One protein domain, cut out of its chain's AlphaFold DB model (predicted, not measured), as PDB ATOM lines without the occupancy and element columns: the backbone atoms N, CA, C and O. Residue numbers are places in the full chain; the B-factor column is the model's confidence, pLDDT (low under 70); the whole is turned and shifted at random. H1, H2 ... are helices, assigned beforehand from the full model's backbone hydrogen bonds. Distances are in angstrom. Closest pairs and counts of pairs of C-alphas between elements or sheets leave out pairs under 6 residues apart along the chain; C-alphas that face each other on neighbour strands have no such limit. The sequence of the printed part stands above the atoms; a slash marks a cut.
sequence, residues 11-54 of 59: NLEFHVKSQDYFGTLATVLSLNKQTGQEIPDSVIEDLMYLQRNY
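This is residues 11 to 54 of the 59 residues of an uncharacterized protein of Candidatus Falkowbacteria bacterium HGW-Falkowbacteria-2 (UniProt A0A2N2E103). A flat zigzag of three helices: the longest helix, H2, lies in the middle, H3 runs back beside it on one side as a helical hairpin, and the short H1 folds back on its other side, near the first half of H2. The printed part has 44 residues with three named helices, in the order H1, H2, H3, and no named strand; the class is all helix. It is compact, with a radius of gyration of the C-alphas of 10.4 A, and spans 29 by 21 by 9 A.

H2, residues 21 to 34, is 20.4 A long and runs from C-alpha 21 at (-16.259, -32.444, 3.243) to C-alpha 34 at (-14.157, -22.383, 20.870). H3, residues 41 to 53, is 18.4 A long and ends with C-alpha 53 at (-12.712, -44.288, 5.885). H1, residues 11 to 17, measures 10.0 A and begins with C-alpha 11 at (-6.779, -25.280, 6.136).

H2 and H3 touch, and their closest C-alphas, those of Ala 26 and Ile 44, are 5.0 A apart. They form a helical hairpin at a shallow tilt of 17 degrees, opposite ways. H1 and H2 also touch and form a helical hairpin, at a shallow tilt of 22 degrees, opposite ways. Their closest C-alphas, those of His 15 and Thr 24, are 5.6 A apart, and H2 touches H1 with residues 21 to 27 alone. H1 and H3 are apart. In H1, H2 and H3 every O i to N i+4 pair is within hydrogen-bond range.

The two C-alphas farthest apart, those of Gly 36 and Tyr 54, are 29.9 A from each other. The printed part has no cut. The link from H1 to H2 is tight, with 3 residues, and the link from H2 to H3 is short, with 6 residues; no link is long. The mean pLDDT of the printed part is 82.8, and residues 11 to 19 are under 70.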
ATOM      1  N   ASN A  11      -6.378 -23.892   5.921       62.75
ATOM      2  CA  ASN A  11      -6.779 -25.280   6.136       62.75
ATOM      3  C   ASN A  11      -8.179 -25.541   5.568       62.75
ATOM      4  O   ASN A  11      -8.385 -26.548   4.903       62.75
ATOM      5  N   LEU A  12      -9.112 -24.600   5.739       59.44
ATOM      6  CA  LEU A  12     -10.450 -24.686   5.157       59.44
ATOM      7  C   LEU A  12     -10.402 -24.780   3.622       59.44
ATOM      8  O   LEU A  12     -11.028 -25.657   3.038       59.44
ATOM      9  N   GLU A  13      -9.615 -23.924   2.964       60.91
ATOM     10  CA  GLU A  13      -9.441 -23.973   1.505       60.91
ATOM     11  C   GLU A  13      -8.781 -25.272   1.023       60.91
ATOM     12  O   GLU A  13      -9.120 -25.766  -0.055       60.91
ATOM     13  N   PHE A  14      -7.847 -25.829   1.801       62.78
ATOM     14  CA  PHE A  14      -7.230 -27.120   1.505       62.78
ATOM     15  C   PHE A  14      -8.265 -28.249   1.556       62.78
ATOM     16  O   PHE A  14      -8.395 -28.977   0.574       62.78
ATOM     17  N   HIS A  15      -9.056 -28.324   2.632       56.66
ATOM     18  CA  HIS A  15     -10.075 -29.360   2.798       56.66
ATOM     19  C   HIS A  15     -11.183 -29.272   1.725       56.66
ATOM     20  O   HIS A  15     -11.580 -30.285   1.147       56.66
ATOM     21  N   VAL A  16     -11.619 -28.065   1.345       58.09
ATOM     22  CA  VAL A  16     -12.601 -27.884   0.256       58.09
ATOM     23  C   VAL A  16     -12.057 -28.382  -1.093       58.09
ATOM     24  O   VAL A  16     -12.790 -29.005  -1.861       58.09
ATOM     25  N   LYS A  17     -10.769 -28.157  -1.387       59.03
ATOM     26  CA  LYS A  17     -10.138 -28.608  -2.643       59.03
ATOM     27  C   LYS A  17      -9.870 -30.113  -2.688       59.03
ATOM     28  O   LYS A  17      -9.843 -30.677  -3.777       59.03
ATOM     29  N   SER A  18      -9.694 -30.768  -1.542       64.12
ATOM     30  CA  SER A  18      -9.416 -32.207  -1.454       64.12
ATOM     31  C   SER A  18     -10.669 -33.091  -1.364       64.12
ATOM     32  O   SER A  18     -10.546 -34.257  -1.000       64.12
ATOM     33  N   GLN A  19     -11.862 -32.559  -1.675       64.88
ATOM     34  CA  GLN A  19     -13.154 -33.228  -1.431       64.88
ATOM     35  C   GLN A  19     -13.294 -33.701   0.028       64.88
ATOM     36  O   GLN A  19     -13.906 -34.726   0.329       64.88
ATOM     37  N   ASP A  20     -12.702 -32.943   0.948       71.31
ATOM     38  CA  ASP A  20     -12.660 -33.236   2.373       71.31
ATOM     39  C   ASP A  20     -13.807 -32.515   3.078       71.31
ATOM     40  O   ASP A  20     -13.659 -31.530   3.809       71.31
ATOM     41  N   TYR A  21     -15.005 -32.994   2.754       80.25
ATOM     42  CA  TYR A  21     -16.259 -32.444   3.243       80.25
ATOM     43  C   TYR A  21     -16.409 -32.657   4.753       80.25
ATOM     44  O   TYR A  21     -16.812 -31.733   5.465       80.25
ATOM     45  N   PHE A  22     -16.047 -33.837   5.265       86.50
ATOM     46  CA  PHE A  22     -16.205 -34.136   6.687       86.50
ATOM     47  C   PHE A  22     -15.125 -33.465   7.547       86.50
ATOM     48  O   PHE A  22     -15.452 -32.961   8.620       86.50
ATOM     49  N   GLY A  23     -13.877 -33.350   7.081       84.25
ATOM     50  CA  GLY A  23     -12.825 -32.605   7.784       84.25
ATOM     51  C   GLY A  23     -13.057 -31.093   7.770       84.25
ATOM     52  O   GLY A  23     -12.816 -30.414   8.775       84.25
ATOM     53  N   THR A  24     -13.635 -30.561   6.687       87.00
ATOM     54  CA  THR A  24     -14.140 -29.177   6.651       87.00
ATOM     55  C   THR A  24     -15.184 -28.948   7.745       87.00
ATOM     56  O   THR A  24     -15.071 -28.002   8.528       87.00
ATOM     57  N   LEU A  25     -16.178 -29.836   7.846       89.56
ATOM     58  CA  LEU A  25     -17.235 -29.725   8.848       89.56
ATOM     59  C   LEU A  25     -16.693 -29.877  10.276       89.56
ATOM     60  O   LEU A  25     -17.024 -29.068  11.142       89.56
ATOM     61  N   ALA A  26     -15.801 -30.844  10.510       91.12
ATOM     62  CA  ALA A  26     -15.129 -31.041  11.795       91.12
ATOM     63  C   ALA A  26     -14.376 -29.776  12.242       91.12
ATOM     64  O   ALA A  26     -14.427 -29.390  13.413       91.12
ATOM     65  N   THR A  27     -13.735 -29.082  11.298       89.69
ATOM     66  CA  THR A  27     -13.030 -27.820  11.554       89.69
ATOM     67  C   THR A  27     -13.995 -26.699  11.942       89.69
ATOM     68  O   THR A  27     -13.758 -26.007  12.932       89.69
ATOM     69  N   VAL A  28     -15.100 -26.523  11.208       91.50
ATOM     70  CA  VAL A  28     -16.116 -25.503  11.527       91.50
ATOM     71  C   VAL A  28     -16.715 -25.744  12.913       91.50
ATOM     72  O   VAL A  28     -16.810 -24.813  13.713       91.50
ATOM     73  N   LEU A  29     -17.053 -26.993  13.237       92.50
ATOM     74  CA  LEU A  29     -17.585 -27.351  14.551       92.50
ATOM     75  C   LEU A  29     -16.550 -27.136  15.665       92.50
ATOM     76  O   LEU A  29     -16.879 -26.590  16.713       92.50
ATOM     77  N   SER A  30     -15.280 -27.461  15.424       91.00
ATOM     78  CA  SER A  30     -14.198 -27.182  16.379       91.00
ATOM     79  C   SER A  30     -14.056 -25.683  16.668       91.00
ATOM     80  O   SER A  30     -13.843 -25.286  17.814       91.00
ATOM     81  N   LEU A  31     -14.211 -24.831  15.649       92.38
ATOM     82  CA  LEU A  31     -14.194 -23.374  15.811       92.38
ATOM     83  C   LEU A  31     -15.416 -22.872  16.592       92.38
ATOM     84  O   LEU A  31     -15.272 -22.018  17.462       92.38
ATOM     85  N   ASN A  32     -16.597 -23.428  16.333       90.56
ATOM     86  CA  ASN A  32     -17.818 -23.111  17.077       90.56
ATOM     87  C   ASN A  32     -17.747 -23.551  18.547       90.56
ATOM     88  O   ASN A  32     -18.216 -22.852  19.442       90.56
ATOM     89  N   LYS A  33     -17.083 -24.671  18.834       91.44
ATOM     90  CA  LYS A  33     -16.815 -25.085  20.212       91.44
ATOM     91  C   LYS A  33     -15.968 -24.054  20.963       91.44
ATOM     92  O   LYS A  33     -16.237 -23.748  22.122       91.44
ATOM     93  N   GLN A  34     -14.985 -23.449  20.291       87.81
ATOM     94  CA  GLN A  34     -14.157 -22.383  20.870       87.81
ATOM     95  C   GLN A  34     -14.929 -21.083  21.138       87.81
ATOM     96  O   GLN A  34     -14.482 -20.282  21.958       87.81
ATOM     97  N   THR A  35     -16.069 -20.854  20.479       92.19
ATOM     98  CA  THR A  35     -16.933 -19.690  20.739       92.19
ATOM     99  C   THR A  35     -17.940 -19.925  21.867       92.19
ATOM    100  O   THR A  35     -18.708 -19.019  22.186       92.19
ATOM    101  N   GLY A  36     -17.905 -21.098  22.510       88.50
ATOM    102  CA  GLY A  36     -18.756 -21.443  23.649       88.50
ATOM    103  C   GLY A  36     -20.000 -22.249  23.286       88.50
ATOM    104  O   GLY A  36     -20.862 -22.428  24.142       88.50
ATOM    105  N   GLN A  37     -20.117 -22.744  22.048       90.12
ATOM    106  CA  GLN A  37     -21.152 -23.724  21.721       90.12
ATOM    107  C   GLN A  37     -20.772 -25.099  22.277       90.12
ATOM    108  O   GLN A  37     -19.647 -25.568  22.097       90.12
ATOM    109  N   GLU A  38     -21.720 -25.771  22.925       91.56
ATOM    110  CA  GLU A  38     -21.522 -27.148  23.364       91.56
ATOM    111  C   GLU A  38     -21.579 -28.083  22.161       91.56
ATOM    112  O   GLU A  38     -22.643 -28.391  21.625       91.56
ATOM    113  N   ILE A  39     -20.401 -28.517  21.723       90.81
ATOM    114  CA  ILE A  39     -20.255 -29.538  20.693       90.81
ATOM    115  C   ILE A  39     -19.478 -30.713  21.300       90.81
ATOM    116  O   ILE A  39     -18.335 -30.523  21.747       90.81
ATOM    117  N   PRO A  40     -20.076 -31.918  21.347       92.12
ATOM    118  CA  PRO A  40     -19.396 -33.108  21.842       92.12
ATOM    119  C   PRO A  40     -18.159 -33.428  20.997       92.12
ATOM    120  O   PRO A  40     -18.221 -33.391  19.769       92.12
ATOM    121  N   ASP A  41     -17.047 -33.783  21.647       91.12
ATOM    122  CA  ASP A  41     -15.818 -34.179  20.939       91.12
ATOM    123  C   ASP A  41     -16.031 -35.412  20.057       91.12
ATOM    124  O   ASP A  41     -15.469 -35.485  18.967       91.12
ATOM    125  N   SER A  42     -16.932 -36.311  20.463       92.94
ATOM    126  CA  SER A  42     -17.304 -37.496  19.684       92.94
ATOM    127  C   SER A  42     -17.790 -37.144  18.278       92.94
ATOM    128  O   SER A  42     -17.452 -37.829  17.325       92.94
ATOM    129  N   VAL A  43     -18.514 -36.030  18.111       92.50
ATOM    130  CA  VAL A  43     -19.003 -35.593  16.792       92.50
ATOM    131  C   VAL A  43     -17.839 -35.173  15.890       92.50
ATOM    132  O   VAL A  43     -17.842 -35.456  14.694       92.50
ATOM    133  N   ILE A  44     -16.825 -34.508  16.448       92.00
ATOM    134  CA  ILE A  44     -15.626 -34.105  15.701       92.00
ATOM    135  C   ILE A  44     -14.813 -35.351  15.321       92.00
ATOM    136  O   ILE A  44     -14.355 -35.469  14.182       92.00
ATOM    137  N   GLU A  45     -14.667 -36.299  16.247       91.94
ATOM    138  CA  GLU A  45     -13.974 -37.570  16.018       91.94
ATOM    139  C   GLU A  45     -14.661 -38.428  14.950       91.94
ATOM    140  O   GLU A  45     -13.982 -38.926  14.048       91.94
ATOM    141  N   ASP A  46     -15.991 -38.529  14.990       93.12
ATOM    142  CA  ASP A  46     -16.799 -39.272  14.021       93.12
ATOM    143  C   ASP A  46     -16.662 -38.685  12.614       93.12
ATOM    144  O   ASP A  46     -16.466 -39.417  11.645       93.12
ATOM    145  N   LEU A  47     -16.675 -37.357  12.475       90.94
ATOM    146  CA  LEU A  47     -16.467 -36.700  11.182       90.94
ATOM    147  C   LEU A  47     -15.064 -36.969  10.627       90.94
ATOM    148  O   LEU A  47     -14.905 -37.290   9.447       90.94
ATOM    149  N   MET A  48     -14.040 -36.919  11.480       88.69
ATOM    150  CA  MET A  48     -12.678 -37.275  11.077       88.69
ATOM    151  C   MET A  48     -12.540 -38.770  10.760       88.69
ATOM    152  O   MET A  48     -11.722 -39.158   9.922       88.69
ATOM    153  N   TYR A  49     -13.303 -39.639  11.422       88.62
ATOM    154  CA  TYR A  49     -13.392 -41.056  11.079       88.62
ATOM    155  C   TYR A  49     -14.037 -41.247   9.703       88.62
ATOM    156  O   TYR A  49     -13.465 -41.946   8.865       88.62
ATOM    157  N   LEU A  50     -15.168 -40.591   9.434       85.94
ATOM    158  CA  LEU A  50     -15.860 -40.674   8.150       85.94
ATOM    159  C   LEU A  50     -14.963 -40.209   7.006       85.94
ATOM    160  O   LEU A  50     -14.820 -40.930   6.025       85.94
ATOM    161  N   GLN A  51     -14.263 -39.086   7.172       84.19
ATOM    162  CA  GLN A  51     -13.323 -38.599   6.164       84.19
ATOM    163  C   GLN A  51     -12.220 -39.610   5.826       84.19
ATOM    164  O   GLN A  51     -11.828 -39.759   4.670       84.19
ATOM    165  N   ARG A  52     -11.673 -40.281   6.847       83.94
ATOM    166  CA  ARG A  52     -10.559 -41.225   6.674       83.94
ATOM    167  C   ARG A  52     -10.994 -42.538   6.032       83.94
ATOM    168  O   ARG A  52     -10.186 -43.157   5.347       83.94
ATOM    169  N   ASN A  53     -12.235 -42.958   6.265       82.56
ATOM    170  CA  ASN A  53     -12.712 -44.288   5.885       82.56
ATOM    171  C   ASN A  53     -13.671 -44.283   4.689       82.56
ATOM    172  O   ASN A  53     -13.829 -45.316   4.045       82.56
ATOM    173  N   TYR A  54     -14.279 -43.143   4.357       72.56
ATOM    174  CA  TYR A  54     -15.255 -43.029   3.278       72.56
ATOM    175  C   TYR A  54     -14.802 -41.976   2.271       72.56
ATOM    176  O   TYR A  54     -14.743 -40.784   2.564       72.56
TER     177      TYR A  54